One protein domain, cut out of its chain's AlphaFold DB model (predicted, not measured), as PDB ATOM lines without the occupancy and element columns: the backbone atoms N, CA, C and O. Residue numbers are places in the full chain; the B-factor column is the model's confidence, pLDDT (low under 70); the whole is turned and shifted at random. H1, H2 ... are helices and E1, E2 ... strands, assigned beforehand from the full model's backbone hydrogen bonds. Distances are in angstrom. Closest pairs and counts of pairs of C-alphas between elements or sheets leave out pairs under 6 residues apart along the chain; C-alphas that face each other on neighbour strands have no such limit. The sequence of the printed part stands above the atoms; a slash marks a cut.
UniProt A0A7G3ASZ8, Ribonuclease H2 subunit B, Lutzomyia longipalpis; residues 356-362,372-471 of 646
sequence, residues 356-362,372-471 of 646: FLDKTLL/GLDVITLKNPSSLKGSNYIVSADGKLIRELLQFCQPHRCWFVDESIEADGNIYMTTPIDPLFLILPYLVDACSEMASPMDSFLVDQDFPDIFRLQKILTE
ATOM      1  N   PHE A 356      96.338 101.036  82.585       83.38
ATOM      2  CA  PHE A 356      95.667  99.791  82.961       83.38
ATOM      3  C   PHE A 356      95.681  99.655  84.487       83.38
ATOM      4  O   PHE A 356      96.634  99.142  85.082       83.38
ATOM      5  N   LEU A 357      94.618 100.169  85.107       81.19
ATOM      6  CA  LEU A 357      94.383 100.099  86.545       81.19
ATOM      7  C   LEU A 357      93.605  98.833  86.919       81.19
ATOM      8  O   LEU A 357      92.691  98.400  86.216       81.19
ATOM      9  N   ASP A 358      93.948  98.257  88.065       74.38
ATOM     10  CA  ASP A 358      93.165  97.192  88.691       74.38
ATOM     11  C   ASP A 358      91.906  97.782  89.349       74.38
ATOM     12  O   ASP A 358      91.983  98.815  90.014       74.38
ATOM     13  N   LYS A 359      90.749  97.121  89.199       72.62
ATOM     14  CA  LYS A 359      89.466  97.600  89.748       72.62
ATOM     15  C   LYS A 359      89.507  97.844  91.259       72.62
ATOM     16  O   LYS A 359      88.901  98.804  91.719       72.62
ATOM     17  N   THR A 360      90.302  97.073  92.003       72.75
ATOM     18  CA  THR A 360      90.479  97.239  93.459       72.75
ATOM     19  C   THR A 360      91.155  98.556  93.867       72.75
ATOM     20  O   THR A 360      91.134  98.904  95.045       72.75
ATOM     21  N   LEU A 361      91.742  99.312  92.926       68.19
ATOM     22  CA  LEU A 361      92.197 100.692  93.155       68.19
ATOM     23  C   LEU A 361      91.058 101.725  93.051       68.19
ATOM     24  O   LEU A 361      91.186 102.824  93.578       68.19
ATOM     25  N   LEU A 362      89.966 101.396  92.359       65.81
ATOM     26  CA  LEU A 362      88.840 102.297  92.078       65.81
ATOM     27  C   LEU A 362      87.646 102.077  93.027       65.81
ATOM     28  O   LEU A 362      86.682 102.839  93.006       65.81
ATOM     29  N   GLY A 372      90.958 110.092  95.837       58.88
ATOM     30  CA  GLY A 372      92.311 110.250  95.309       58.88
ATOM     31  C   GLY A 372      93.102 108.947  95.249       58.88
ATOM     32  O   GLY A 372      93.437 108.378  96.286       58.88
ATOM     33  N   LEU A 373      93.490 108.535  94.041       73.12
ATOM     34  CA  LEU A 373      94.705 107.740  93.858       73.12
ATOM     35  C   LEU A 373      95.902 108.682  93.932       73.12
ATOM     36  O   LEU A 373      95.979 109.624  93.144       73.12
ATOM     37  N   ASP A 374      96.819 108.429  94.863       80.62
ATOM     38  CA  ASP A 374      98.015 109.256  95.026       80.62
ATOM     39  C   ASP A 374      99.228 108.588  94.365       80.62
ATOM     40  O   ASP A 374      99.428 107.376  94.495       80.62
ATOM     41  N   VAL A 375     100.023 109.377  93.640       85.62
ATOM     42  CA  VAL A 375     101.189 108.915  92.876       85.62
ATOM     43  C   VAL A 375     102.445 109.407  93.584       85.62
ATOM     44  O   VAL A 375     102.844 110.559  93.432       85.62
ATOM     45  N   ILE A 376     103.066 108.517  94.351       88.06
ATOM     46  CA  ILE A 376     104.252 108.817  95.158       88.06
ATOM     47  C   ILE A 376     105.527 108.328  94.473       88.06
ATOM     48  O   ILE A 376     105.524 107.317  93.765       88.06
ATOM     49  N   THR A 377     106.639 109.009  94.738       91.19
ATOM     50  CA  THR A 377     107.969 108.583  94.284       91.19
ATOM     51  C   THR A 377     108.721 107.966  95.456       91.19
ATOM     52  O   THR A 377     108.959 108.636  96.457       91.19
ATOM     53  N   LEU A 378     109.125 106.700  95.335       91.06
ATOM     54  CA  LEU A 378     109.931 105.995  96.339       91.06
ATOM     55  C   LEU A 378     111.259 105.516  95.748       91.06
ATOM     56  O   LEU A 378     111.404 105.378  94.530       91.06
ATOM     57  N   LYS A 379     112.218 105.218  96.626       88.88
ATOM     58  CA  LYS A 379     113.498 104.598  96.274       88.88
ATOM     59  C   LYS A 379     113.280 103.186  95.718       88.88
ATOM     60  O   LYS A 379     112.697 102.322  96.368       88.88
ATOM     61  N   ASN A 380     113.760 102.955  94.502       88.00
ATOM     62  CA  ASN A 380     113.721 101.672  93.816       88.00
ATOM     63  C   ASN A 380     114.677 100.663  94.497       88.00
ATOM     64  O   ASN A 380     115.859 100.985  94.637       88.00
ATOM     65  N   PRO A 381     114.229  99.447  94.869       84.00
ATOM     66  CA  PRO A 381     115.024  98.521  95.688       84.00
ATOM     67  C   PRO A 381     116.378  98.064  95.126       84.00
ATOM     68  O   PRO A 381     117.279  97.766  95.907       84.00
ATOM     69  N   SER A 382     116.533  97.984  93.799       85.25
ATOM     70  CA  SER A 382     117.755  97.478  93.150       85.25
ATOM     71  C   SER A 382     118.657  98.590  92.614       85.25
ATOM     72  O   SER A 382     119.879  98.507  92.709       85.25
ATOM     73  N   SER A 383     118.066  99.655  92.060       84.44
ATOM     74  CA  SER A 383     118.808 100.766  91.446       84.44
ATOM     75  C   SER A 383     118.984 101.994  92.344       84.44
ATOM     76  O   SER A 383     119.713 102.911  91.965       84.44
ATOM     77  N   LEU A 384     118.308 102.032  93.500       83.94
ATOM     78  CA  LEU A 384     118.292 103.119  94.492       83.94
ATOM     79  C   LEU A 384     117.854 104.501  93.955       83.94
ATOM     80  O   LEU A 384     117.969 105.508  94.654       83.94
ATOM     81  N   LYS A 385     117.314 104.561  92.731       87.12
ATOM     82  CA  LYS A 385     116.751 105.769  92.106       87.12
ATOM     83  C   LYS A 385     115.261 105.918  92.400       87.12
ATOM     84  O   LYS A 385     114.606 104.949  92.760       87.12
ATOM     85  N   GLY A 386     114.704 107.107  92.176       87.69
ATOM     86  CA  GLY A 386     113.256 107.310  92.249       87.69
ATOM     87  C   GLY A 386     112.487 106.420  91.265       87.69
ATOM     88  O   GLY A 386     112.909 106.213  90.126       87.69
ATOM     89  N   SER A 387     111.360 105.879  91.711       89.06
ATOM     90  CA  SER A 387     110.378 105.154  90.900       89.06
ATOM     91  C   SER A 387     108.972 105.447  91.412       89.06
ATOM     92  O   SER A 387     108.787 105.725  92.598       89.06
ATOM     93  N   ASN A 388     107.989 105.403  90.515       90.19
ATOM     94  CA  ASN A 388     106.626 105.828  90.818       90.19
ATOM     95  C   ASN A 388     105.774 104.649  91.304       90.19
ATOM     96  O   ASN A 388     105.774 103.568  90.708       90.19
ATOM     97  N   TYR A 389     105.002 104.892  92.356       89.94
ATOM     98  CA  TYR A 389     104.080 103.943  92.967       89.94
ATOM     99  C   TYR A 389     102.723 104.616  93.169       89.94
ATOM    100  O   TYR A 389     102.646 105.818  93.413       89.94
ATOM    101  N   ILE A 390     101.645 103.841  93.076       87.94
ATOM    102  CA  ILE A 390     100.284 104.307  93.356       87.94
ATOM    103  C   ILE A 390      99.840 103.767  94.710       87.94
ATOM    104  O   ILE A 390      99.933 102.562  94.962       87.94
ATOM    105  N   VAL A 391      99.334 104.656  95.563       84.81
ATOM    106  CA  VAL A 391      98.751 104.324  96.866       84.81
ATOM    107  C   VAL A 391      97.244 104.584  96.845       84.81
ATOM    108  O   VAL A 391      96.772 105.600  96.336       84.81
ATOM    109  N   SER A 392      96.489 103.631  97.395       79.69
ATOM    110  CA  SER A 392      95.036 103.716  97.605       79.69
ATOM    111  C   SER A 392      94.659 104.872  98.539       79.69
ATOM    112  O   SER A 392      95.375 105.137  99.506       79.69
ATOM    113  N   ALA A 393      93.483 105.474  98.327       68.88
ATOM    114  CA  ALA A 393      92.902 106.491  99.211       68.88
ATOM    115  C   ALA A 393      92.817 106.043 100.688       68.88
ATOM    116  O   ALA A 393      92.971 106.857 101.595       68.88
ATOM    117  N   ASP A 394      92.636 104.739 100.952       72.75
ATOM    118  CA  ASP A 394      92.604 104.196 102.321       72.75
ATOM    119  C   ASP A 394      93.993 103.979 102.956       72.75
ATOM    120  O   ASP A 394      94.084 103.582 104.121       72.75
ATOM    121  N   GLY A 395      95.072 104.230 102.205       74.25
ATOM    122  CA  GLY A 395      96.461 104.127 102.650       74.25
ATOM    123  C   GLY A 395      96.949 102.708 102.958       74.25
ATOM    124  O   GLY A 395      97.980 102.578 103.611       74.25
ATOM    125  N   LYS A 396      96.223 101.656 102.541       78.62
ATOM    126  CA  LYS A 396      96.525 100.243 102.884       78.62
ATOM    127  C   LYS A 396      97.060  99.411 101.719       78.62
ATOM    128  O   LYS A 396      97.547  98.304 101.934       78.62
ATOM    129  N   LEU A 397      96.957  99.918 100.493       82.69
ATOM    130  CA  LEU A 397      97.411  99.248  99.274       82.69
ATOM    131  C   LEU A 397      98.415 100.137  98.542       82.69
ATOM    132  O   LEU A 397      98.137 101.312  98.310       82.69
ATOM    133  N   ILE A 398      99.541  99.543  98.146       88.31
ATOM    134  CA  ILE A 398     100.531 100.129  97.240       88.31
ATOM    135  C   ILE A 398     100.706  99.223  96.021       88.31
ATOM    136  O   ILE A 398     100.698  97.994  96.134       88.31
ATOM    137  N   ARG A 399     100.858  99.835  94.850       88.75
ATOM    138  CA  ARG A 399     101.190  99.172  93.587       88.75
ATOM    139  C   ARG A 399     102.316  99.920  92.895       88.75
ATOM    140  O   ARG A 399     102.421 101.135  93.020       88.75
ATOM    141  N   GLU A 400     103.156  99.203  92.169       91.19
ATOM    142  CA  GLU A 400     104.152  99.823  91.294       91.19
ATOM    143  C   GLU A 400     103.484 100.338  90.013       91.19
ATOM    144  O   GLU A 400     102.507  99.750  89.543       91.19
ATOM    145  N   LEU A 401     103.987 101.447  89.465       88.81
ATOM    146  CA  LEU A 401     103.502 102.023  88.213       88.81
ATOM    147  C   LEU A 401     104.505 101.732  87.093       88.81
ATOM    148  O   LEU A 401     105.431 102.507  86.849       88.81
ATOM    149  N   LEU A 402     104.329 100.600  86.410       87.31
ATOM    150  CA  LEU A 402     105.197 100.213  85.298       87.31
ATOM    151  C   LEU A 402     104.833 101.003  84.037       87.31
ATOM    152  O   LEU A 402     103.658 101.110  83.685       87.31
ATOM    153  N   GLN A 403     105.848 101.501  83.329       87.38
ATOM    154  CA  GLN A 403     105.716 102.122  82.010       87.38
ATOM    155  C   GLN A 403     106.267 101.170  80.943       87.38
ATOM    156  O   GLN A 403     107.465 100.887  80.894       87.38
ATOM    157  N   PHE A 404     105.396 100.695  80.061       83.50
ATOM    158  CA  PHE A 404     105.756  99.949  78.863       83.50
ATOM    159  C   PHE A 404     105.799 100.907  77.669       83.50
ATOM    160  O   PHE A 404     104.785 101.489  77.287       83.50
ATOM    161  N   CYS A 405     106.985 101.058  77.081       78.88
ATOM    162  CA  CYS A 405     107.229 101.886  75.903       78.88
ATOM    163  C   CYS A 405     107.659 101.005  74.725       78.88
ATOM    164  O   CYS A 405     108.493 100.108  74.884       78.88
ATOM    165  N   GLN A 406     107.134 101.279  73.531       74.19
ATOM    166  CA  GLN A 406     107.649 100.736  72.274       74.19
ATOM    167  C   GLN A 406     107.830 101.867  71.254       74.19
ATOM    168  O   GLN A 406     106.971 102.743  71.168       74.19
ATOM    169  N   PRO A 407     108.921 101.858  70.466       70.06
ATOM    170  CA  PRO A 407     109.165 102.894  69.473       70.06
ATOM    171  C   PRO A 407     108.090 102.867  68.378       70.06
ATOM    172  O   PRO A 407     107.574 101.805  68.028       70.06
ATOM    173  N   HIS A 408     107.797 104.040  67.813       80.50
ATOM    174  CA  HIS A 408     106.830 104.228  66.722       80.50
ATOM    175  C   HIS A 408     105.389 103.793  67.064       80.50
ATOM    176  O   HIS A 408     104.672 103.259  66.216       80.50
ATOM    177  N   ARG A 409     104.945 104.045  68.302       79.50
ATOM    178  CA  ARG A 409     103.535 103.949  68.707       79.50
ATOM    179  C   ARG A 409     102.967 105.318  69.070       79.50
ATOM    180  O   ARG A 409     103.705 106.230  69.416       79.50
ATOM    181  N   CYS A 410     101.651 105.430  68.982       81.88
ATOM    182  CA  CYS A 410     100.839 106.515  69.525       81.88
ATOM    183  C   CYS A 410      99.461 105.934  69.874       81.88
ATOM    184  O   CYS A 410      99.110 104.856  69.384       81.88
ATOM    185  N   TRP A 411      98.700 106.629  70.712       80.50
ATOM    186  CA  TRP A 411      97.329 106.257  71.056       80.50
ATOM    187  C   TRP A 411      96.338 107.211  70.415       80.50
ATOM    188  O   TRP A 411      96.594 108.407  70.374       80.50
ATOM    189  N   PHE A 412      95.211 106.692  69.933       80.44
ATOM    190  CA  PHE A 412      94.055 107.506  69.557       80.44
ATOM    191  C   PHE A 412      93.058 107.387  70.718       80.44
ATOM    192  O   PHE A 412      92.717 106.269  71.110       80.44
ATOM    193  N   VAL A 413      92.666 108.515  71.308       76.25
ATOM    194  CA  VAL A 413      91.812 108.594  72.503       76.25
ATOM    195  C   VAL A 413      90.696 109.580  72.203       76.25
ATOM    196  O   VAL A 413      90.920 110.789  72.193       76.25
ATOM    197  N   ASP A 414      89.507 109.057  71.920       79.50
ATOM    198  CA  ASP A 414      88.392 109.833  71.374       79.50
ATOM    199  C   ASP A 414      88.862 110.645  70.140       79.50
ATOM    200  O   ASP A 414      89.433 110.077  69.209       79.50
ATOM    201  N   GLU A 415      88.696 111.970  70.154       77.88
ATOM    202  CA  GLU A 415      89.139 112.898  69.099       77.88
ATOM    203  C   GLU A 415      90.612 113.362  69.244       77.88
ATOM    204  O   GLU A 415      91.043 114.306  68.577       77.88
ATOM    205  N   SER A 416      91.402 112.758  70.143       68.56
ATOM    206  CA  SER A 416      92.791 113.147  70.431       68.56
ATOM    207  C   SER A 416      93.808 112.057  70.063       68.56
ATOM    208  O   SER A 416      93.474 110.883  69.889       68.56
ATOM    209  N   ILE A 417      95.080 112.451  69.916       73.19
ATOM    210  CA  ILE A 417      96.183 111.526  69.632       73.19
ATOM    211  C   ILE A 417      97.347 111.799  70.583       73.19
ATOM    212  O   ILE A 417      98.036 112.813  70.454       73.19
ATOM    213  N   GLU A 418      97.606 110.858  71.487       77.88
ATOM    214  CA  GLU A 418      98.726 110.918  72.424       77.88
ATOM    215  C   GLU A 418      99.979 110.324  71.775       77.88
ATOM    216  O   GLU A 418     100.034 109.150  71.387       77.88
ATOM    217  N   ALA A 419     100.986 111.177  71.594       74.94
ATOM    218  CA  ALA A 419     102.139 110.905  70.738       74.94
ATOM    219  C   ALA A 419     103.202 109.990  71.370       74.94
ATOM    220  O   ALA A 419     104.121 109.571  70.669       74.94
ATOM    221  N   ASP A 420     103.102 109.692  72.667       74.75
ATOM    222  CA  ASP A 420     104.117 108.926  73.397       74.75
ATOM    223  C   ASP A 420     104.000 107.400  73.197       74.75
ATOM    224  O   ASP A 420     104.982 106.675  73.369       74.75
ATOM    225  N   GLY A 421     102.808 106.917  72.824       78.31
ATOM    226  CA  GLY A 421     102.502 105.498  72.635       78.31
ATOM    227  C   GLY A 421     102.689 104.629  73.881       78.31
ATOM    228  O   GLY A 421     102.774 103.404  73.751       78.31
ATOM    229  N   ASN A 422     102.795 105.228  75.071       84.50
ATOM    230  CA  ASN A 422     103.128 104.511  76.294       84.50
ATOM    231  C   ASN A 422     101.918 103.789  76.878       84.50
ATOM    232  O   ASN A 422     100.766 104.178  76.697       84.50
ATOM    233  N   ILE A 423     102.197 102.732  77.635       87.06
ATOM    234  CA  ILE A 423     101.212 102.045  78.460       87.06
ATOM    235  C   ILE A 423     101.694 102.097  79.898       87.06
ATOM    236  O   ILE A 423     102.733 101.526  80.226       87.06
ATOM    237  N   TYR A 424     100.917 102.734  80.764       86.31
ATOM    238  CA  TYR A 424     101.102 102.636  82.203       86.31
ATOM    239  C   TYR A 424     100.252 101.476  82.734       86.31
ATOM    240  O   TYR A 424      99.127 101.261  82.281       86.31
ATOM    241  N   MET A 425     100.771 100.693  83.678       87.88
ATOM    242  CA  MET A 425     100.045  99.566  84.276       87.88
ATOM    243  C   MET A 425     100.404  99.399  85.753       87.88
ATOM    244  O   MET A 425     101.559  99.586  86.134       87.88
ATOM    245  N   THR A 426      99.417  99.052  86.586       87.19
ATOM    246  CA  THR A 426      99.619  98.902  88.038       87.19
ATOM    247  C   THR A 426      99.687  97.446  88.481       87.19
ATOM    248  O   THR A 426      98.666  96.750  88.494       87.19
ATOM    249  N   THR A 427     100.850  97.004  88.951       89.75
ATOM    250  CA  THR A 427     101.064  95.648  89.483       89.75
ATOM    251  C   THR A 427     101.212  95.641  91.015       89.75
ATOM    252  O   THR A 427     101.715  96.605  91.598       89.75
ATOM    253  N   PRO A 428     100.736  94.600  91.729       89.56
ATOM    254  CA  PRO A 428     100.953  94.487  93.172       89.56
ATOM    255  C   PRO A 428     102.427  94.209  93.489       89.56
ATOM    256  O   PRO A 428     102.952  93.167  93.099       89.56
ATOM    257  N   ILE A 429     103.060  95.096  94.257       90.38
ATOM    258  CA  ILE A 429     104.409  94.896  94.804       90.38
ATOM    259  C   ILE A 429     104.322  94.385  96.251       90.38
ATOM    260  O   ILE A 429     103.402  94.743  96.984       90.38
ATOM    261  N   ASP A 430     105.263  93.537  96.686       91.38
ATOM    262  CA  ASP A 430     105.386  93.183  98.110       91.38
ATOM    263  C   ASP A 430     106.161  94.302  98.834       91.38
ATOM    264  O   ASP A 430     107.335  94.506  98.505       91.38
ATOM    265  N   PRO A 431     105.563  95.010  99.817       90.94
ATOM    266  CA  PRO A 431     106.211  96.131 100.503       90.94
ATOM    267  C   PRO A 431     107.544  95.775 101.173       90.94
ATOM    268  O   PRO A 431     108.351  96.666 101.423       90.94
ATOM    269  N   LEU A 432     107.802  94.486 101.429       91.94
ATOM    270  CA  LEU A 432     109.082  94.010 101.952       91.94
ATOM    271  C   LEU A 432     110.280  94.350 101.053       91.94
ATOM    272  O   LEU A 432     111.352  94.599 101.589       91.94
ATOM    273  N   PHE A 433     110.120  94.416  99.724       92.75
ATOM    274  CA  PHE A 433     111.211  94.848  98.839       92.75
ATOM    275  C   PHE A 433     111.528  96.342  99.003       92.75
ATOM    276  O   PHE A 433     112.694  96.721  98.997       92.75
ATOM    277  N   LEU A 434     110.507  97.185  99.199       91.38
ATOM    278  CA  LEU A 434     110.661  98.642  99.317       91.38
ATOM    279  C   LEU A 434     111.386  99.065 100.599       91.38
ATOM    280  O   LEU A 434     112.111 100.054 100.591       91.38
ATOM    281  N   ILE A 435     111.218  98.314 101.691       91.06
ATOM    282  CA  ILE A 435     111.912  98.593 102.956       91.06
ATOM    283  C   ILE A 435     113.281  97.927 103.081       91.06
ATOM    284  O   ILE A 435     114.022  98.272 103.998       91.06
ATOM    285  N   LEU A 436     113.615  96.959 102.221       90.69
ATOM    286  CA  LEU A 436     114.809  96.138 102.412       90.69
ATOM    287  C   LEU A 436     116.116  96.957 102.418       90.69
ATOM    288  O   LEU A 436     116.924  96.687 103.304       90.69
ATOM    289  N   PRO A 437     116.313  97.987 101.562       89.69
ATOM    290  CA  PRO A 437     117.479  98.870 101.657       89.69
ATOM    291  C   PRO A 437     117.562  99.575 103.020       89.69
ATOM    292  O   PRO A 437     118.527  99.384 103.750       89.69
ATOM    293  N   TYR A 438     116.498 100.275 103.429       89.31
ATOM    294  CA  TYR A 438     116.421 100.990 104.713       89.31
ATOM    295  C   TYR A 438     116.667 100.086 105.928       89.31
ATOM    296  O   TYR A 438     117.263 100.502 106.922       89.31
ATOM    297  N   LEU A 439     116.193  98.842 105.862       87.88
ATOM    298  CA  LEU A 439     116.316  97.872 106.941       87.88
ATOM    299  C   LEU A 439     117.717  97.237 106.992       87.88
ATOM    300  O   LEU A 439     118.206  96.958 108.084       87.88
ATOM    301  N   VAL A 440     118.395  97.070 105.852       87.69
ATOM    302  CA  VAL A 440     119.825  96.721 105.814       87.69
ATOM    303  C   VAL A 440     120.665  97.890 106.340       87.69
ATOM    304  O   VAL A 440     121.441  97.694 107.275       87.69
ATOM    305  N   ASP A 441     120.456  99.105 105.830       85.25
ATOM    306  CA  ASP A 441     121.249 100.292 106.174       85.25
ATOM    307  C   ASP A 441     121.131 100.667 107.665       85.25
ATOM    308  O   ASP A 441     122.136 100.855 108.349       85.25
ATOM    309  N   ALA A 442     119.906 100.746 108.203       82.31
ATOM    310  CA  ALA A 442     119.653 101.279 109.548       82.31
ATOM    311  C   ALA A 442     119.474 100.217 110.651       82.31
ATOM    312  O   ALA A 442     119.411 100.571 111.834       82.31
ATOM    313  N   CYS A 443     119.347  98.929 110.300       81.44
ATOM    314  CA  CYS A 443     119.045  97.859 111.267       81.44
ATOM    315  C   CYS A 443     120.013  96.660 111.210       81.44
ATOM    316  O   CYS A 443     119.728  95.625 111.821       81.44
ATOM    317  N   SER A 444     121.154  96.767 110.515       79.88
ATOM    318  CA  SER A 444     122.171  95.701 110.491       79.88
ATOM    319  C   SER A 444     122.858  95.491 111.842       79.88
ATOM    320  O   SER A 444     123.026  94.347 112.262       79.88
ATOM    321  N   GLU A 445     123.220  96.548 112.574       77.88
ATOM    322  CA  GLU A 445     123.898  96.420 113.875       77.88
ATOM    323  C   GLU A 445     122.915  96.387 115.054       77.88
ATOM    324  O   GLU A 445     122.866  95.397 115.801       77.88
ATOM    325  N   MET A 446     122.100  97.434 115.196       83.56
ATOM    326  CA  MET A 446     121.122  97.597 116.277       83.56
ATOM    327  C   MET A 446     119.686  97.295 115.821       83.56
ATOM    328  O   MET A 446     119.424  97.087 114.642       83.56
ATOM    329  N   ALA A 447     118.759  97.197 116.781       85.44
ATOM    330  CA  ALA A 447     117.339  96.990 116.501       85.44
ATOM    331  C   ALA A 447     116.577  98.313 116.641       85.44
ATOM    332  O   ALA A 447     116.482  98.844 117.748       85.44
ATOM    333  N   SER A 448     116.014  98.803 115.541       85.19
ATOM    334  CA  SER A 448     115.435 100.148 115.440       85.19
ATOM    335  C   SER A 448     113.903 100.081 115.308       85.19
ATOM    336  O   SER A 448     113.392  99.156 114.667       85.19
ATOM    337  N   PRO A 449     113.127 101.005 115.907       86.38
ATOM    338  CA  PRO A 449     111.690 101.117 115.644       86.38
ATOM    339  C   PRO A 449     111.415 101.439 114.169       86.38
ATOM    340  O   PRO A 449     112.217 102.118 113.532       86.38
ATOM    341  N   MET A 450     110.264 101.007 113.641       82.19
ATOM    342  CA  MET A 450     109.895 101.227 112.230       82.19
ATOM    343  C   MET A 450     109.890 102.714 111.839       82.19
ATOM    344  O   MET A 450     110.359 103.084 110.764       82.19
ATOM    345  N   ASP A 451     109.455 103.573 112.758       82.88
ATOM    346  CA  ASP A 451     109.397 105.027 112.571       82.88
ATOM    347  C   ASP A 451     110.790 105.681 112.502       82.88
ATOM    348  O   ASP A 451     110.921 106.808 112.035       82.88
ATOM    349  N   SER A 452     111.836 104.975 112.951       84.81
ATOM    350  CA  SER A 452     113.218 105.466 112.987       84.81
ATOM    351  C   SER A 452     114.034 105.120 111.739       84.81
ATOM    352  O   SER A 452     115.099 105.709 111.564       84.81
ATOM    353  N   PHE A 453     113.591 104.165 110.909       85.31
ATOM    354  CA  PHE A 453     114.285 103.789 109.667       85.31
ATOM    355  C   PHE A 453     113.486 104.075 108.390       85.31
ATOM    356  O   PHE A 453     114.075 104.166 107.318       85.31
ATOM    357  N   LEU A 454     112.167 104.281 108.476       86.31
ATOM    358  CA  LEU A 454     111.355 104.771 107.353       86.31
ATOM    359  C   LEU A 454     111.388 106.306 107.273       86.31
ATOM    360  O   LEU A 454     110.352 106.967 107.331       86.31
ATOM    361  N   VAL A 455     112.599 106.855 107.152       84.19
ATOM    362  CA  VAL A 455     112.877 108.288 106.993       84.19
ATOM    363  C   VAL A 455     113.906 108.460 105.878       84.19
ATOM    364  O   VAL A 455     115.021 107.954 105.971       84.19
ATOM    365  N   ASP A 456     113.537 109.190 104.830       86.00
ATOM    366  CA  ASP A 456     114.392 109.508 103.686       86.00
ATOM    367  C   ASP A 456     114.200 110.988 103.328       86.00
ATOM    368  O   ASP A 456     113.069 111.478 103.330       86.00
ATOM    369  N   GLN A 457     115.292 111.711 103.065       85.12
ATOM    370  CA  GLN A 457     115.236 113.135 102.708       85.12
ATOM    371  C   GLN A 457     114.930 113.342 101.218       85.12
ATOM    372  O   GLN A 457     114.282 114.326 100.867       85.12
ATOM    373  N   ASP A 458     115.341 112.401 100.362       85.56
ATOM    374  CA  ASP A 458     115.086 112.432  98.919       85.56
ATOM    375  C   ASP A 458     113.699 111.849  98.582       85.56
ATOM    376  O   ASP A 458     113.070 112.246  97.600       85.56
ATOM    377  N   PHE A 459     113.211 110.908  99.403       90.25
ATOM    378  CA  PHE A 459     111.960 110.162  99.183       90.25
ATOM    379  C   PHE A 459     111.014 110.211 100.400       90.25
ATOM    380  O   PHE A 459     110.723 109.170 100.999       90.25
ATOM    381  N   PRO A 460     110.502 111.399 100.785       86.75
ATOM    382  CA  PRO A 460     109.782 111.592 102.044       86.75
ATOM    383  C   PRO A 460     108.527 110.719 102.194       86.75
ATOM    384  O   PRO A 460     108.230 110.295 103.306       86.75
ATOM    385  N   ASP A 461     107.820 110.373 101.111       87.62
ATOM    386  CA  ASP A 461     106.609 109.532 101.155       87.62
ATOM    387  C   ASP A 461     106.828 108.100 101.690       87.62
ATOM    388  O   ASP A 461     105.855 107.371 101.910       87.62
ATOM    389  N   ILE A 462     108.075 107.690 101.959       88.12
ATOM    390  CA  ILE A 462     108.415 106.390 102.556       88.12
ATOM    391  C   ILE A 462     107.680 106.122 103.883       88.12
ATOM    392  O   ILE A 462     107.326 104.971 104.158       88.12
ATOM    393  N   PHE A 463     107.334 107.164 104.661       85.31
ATOM    394  CA  PHE A 463     106.555 107.015 105.902       85.31
ATOM    395  C   PHE A 463     105.198 106.330 105.667       85.31
ATOM    396  O   PHE A 463     104.677 105.654 106.555       85.31
ATOM    397  N   ARG A 464     104.609 106.451 104.466       85.06
ATOM    398  CA  ARG A 464     103.296 105.864 104.150       85.06
ATOM    399  C   ARG A 464     103.299 104.338 104.262       85.06
ATOM    400  O   ARG A 464     102.264 103.761 104.597       85.06
ATOM    401  N   LEU A 465     104.450 103.684 104.065       86.31
ATOM    402  CA  LEU A 465     104.576 102.230 104.203       86.31
ATOM    403  C   LEU A 465     104.270 101.733 105.627       86.31
ATOM    404  O   LEU A 465     103.830 100.593 105.770       86.31
ATOM    405  N   GLN A 466     104.398 102.578 106.662       84.31
ATOM    406  CA  GLN A 466     104.040 102.241 108.051       84.31
ATOM    407  C   GLN A 466     102.587 101.753 108.193       84.31
ATOM    408  O   GLN A 466     102.303 100.898 109.026       84.31
ATOM    409  N   LYS A 467     101.660 102.272 107.369       82.75
ATOM    410  CA  LYS A 467     100.232 101.891 107.375       82.75
ATOM    411  C   LYS A 467      99.927 100.626 106.563       82.75
ATOM    412  O   LYS A 467      98.835 100.073 106.678       82.75
ATOM    413  N   ILE A 468     100.876 100.193 105.733       84.75
ATOM    414  CA  ILE A 468     100.738  99.106 104.753       84.75
ATOM    415  C   ILE A 468     101.431  97.829 105.257       84.75
ATOM    416  O   ILE A 468     100.966  96.715 105.011       84.75
ATOM    417  N   LEU A 469     102.548  97.979 105.969       84.88
ATOM    418  CA  LEU A 469     103.332  96.881 106.523       84.88
ATOM    419  C   LEU A 469     102.670  96.282 107.765       84.88
ATOM    420  O   LEU A 469     102.422  96.966 108.754       84.88
ATOM    421  N   THR A 470     102.471  94.966 107.759       83.81
ATOM    422  CA  THR A 470     102.116  94.225 108.976       83.81
ATOM    423  C   THR A 470     103.366  93.688 109.674       83.81
ATOM    424  O   THR A 470     104.302  93.214 109.026       83.81
ATOM    425  N   GLU A 471     103.361  93.647 111.011       81.50
ATOM    426  CA  GLU A 471     104.452  93.054 111.812       81.50
ATOM    427  C   GLU A 471     104.786  91.613 111.366       81.50
ATOM    428  O   GLU A 471     105.946  91.205 111.327       81.50
TER     429      GLU A 471
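What this domain is: This is residues 356 to 362 and 372 to 471 of the 646 residues of the protein "Ribonuclease H2 subunit B" of Lutzomyia longipalpis (UniProt A0A7G3ASZ8). A strongly twisted sheet, E1 - E2 - E3 - E6, forms the middle of a long model; the small hairpin E4 and E5 lies off one end, and the short helices H1, H2 and H3 gather toward the other. The 107 printed residues include six named strands followed by three named helices, a mixed class. The sheet is antiparallel, and E1 E2 E3 make a meander, each strand the antiparallel neighbour of the one before. The whole is loose, with a radius of gyration of the C-alphas of 16.6 A and spans of 58 by 28 by 21 A.

Where its parts are: Find C-alpha 374 at (98.015, 109.256, 95.026), where E1 begins; it runs to 379, 16.2 A. E2 is residues 386 to 391, E3 398 to 404 at 19.1 A, and E6 423 to 428 at 16.5 A. E4 is 411 to 413 and E5 416 to 418. H1, 431 to 443, is 16.8 A long; H2 is 450 to 453; H3, 460 to 467, ends at C-alpha 467, (100.232, 101.891, 107.375).

How they stand to each other: Look for N 376 and O 389 at 2.9 A between E1 and E2, N 390 and O 399 at 2.8 A between E2 and E3, and N 404 and O 423 at 2.8 A between E3 and E6. In the hairpin E4 and E5, N 411 and O 418 are 2.9 A apart; E3 and E4 are apart. H3 is on the sheet at a height of 8.0 A, its closest C-alphas to E1 being Ile 462 and Leu 378, 6.4 A. H1 only grazes the sheet, with residues 431 to 438. With residues 438 to 443 alone it touches H2, closest at the C-alphas of Ala 442 and Phe 453, 5.9 A. H2 and H3 only just touch, with 3 pairs of C-alphas within 8 A, the closest Met 450 and Gln 466, 7.3 A. O i to N i+4 pairs within hydrogen-bond range number 7 of 9 in H1 and 0 of 4 in H3, which has 4 of 5 O i to N i+3 pairs; H2 is too short for an O i to N i+4 pair.

The domain as a whole: The farthest C-alphas, Glu 415 and Glu 445, are 59.0 A apart. Residues 363 to 371 are not printed, and C-alphas 362 and 372 stand 9.3 A apart across the cut. No link between named elements is long. Look for pLDDT under 70 at residues 361 to 362, 372, 393 and 416.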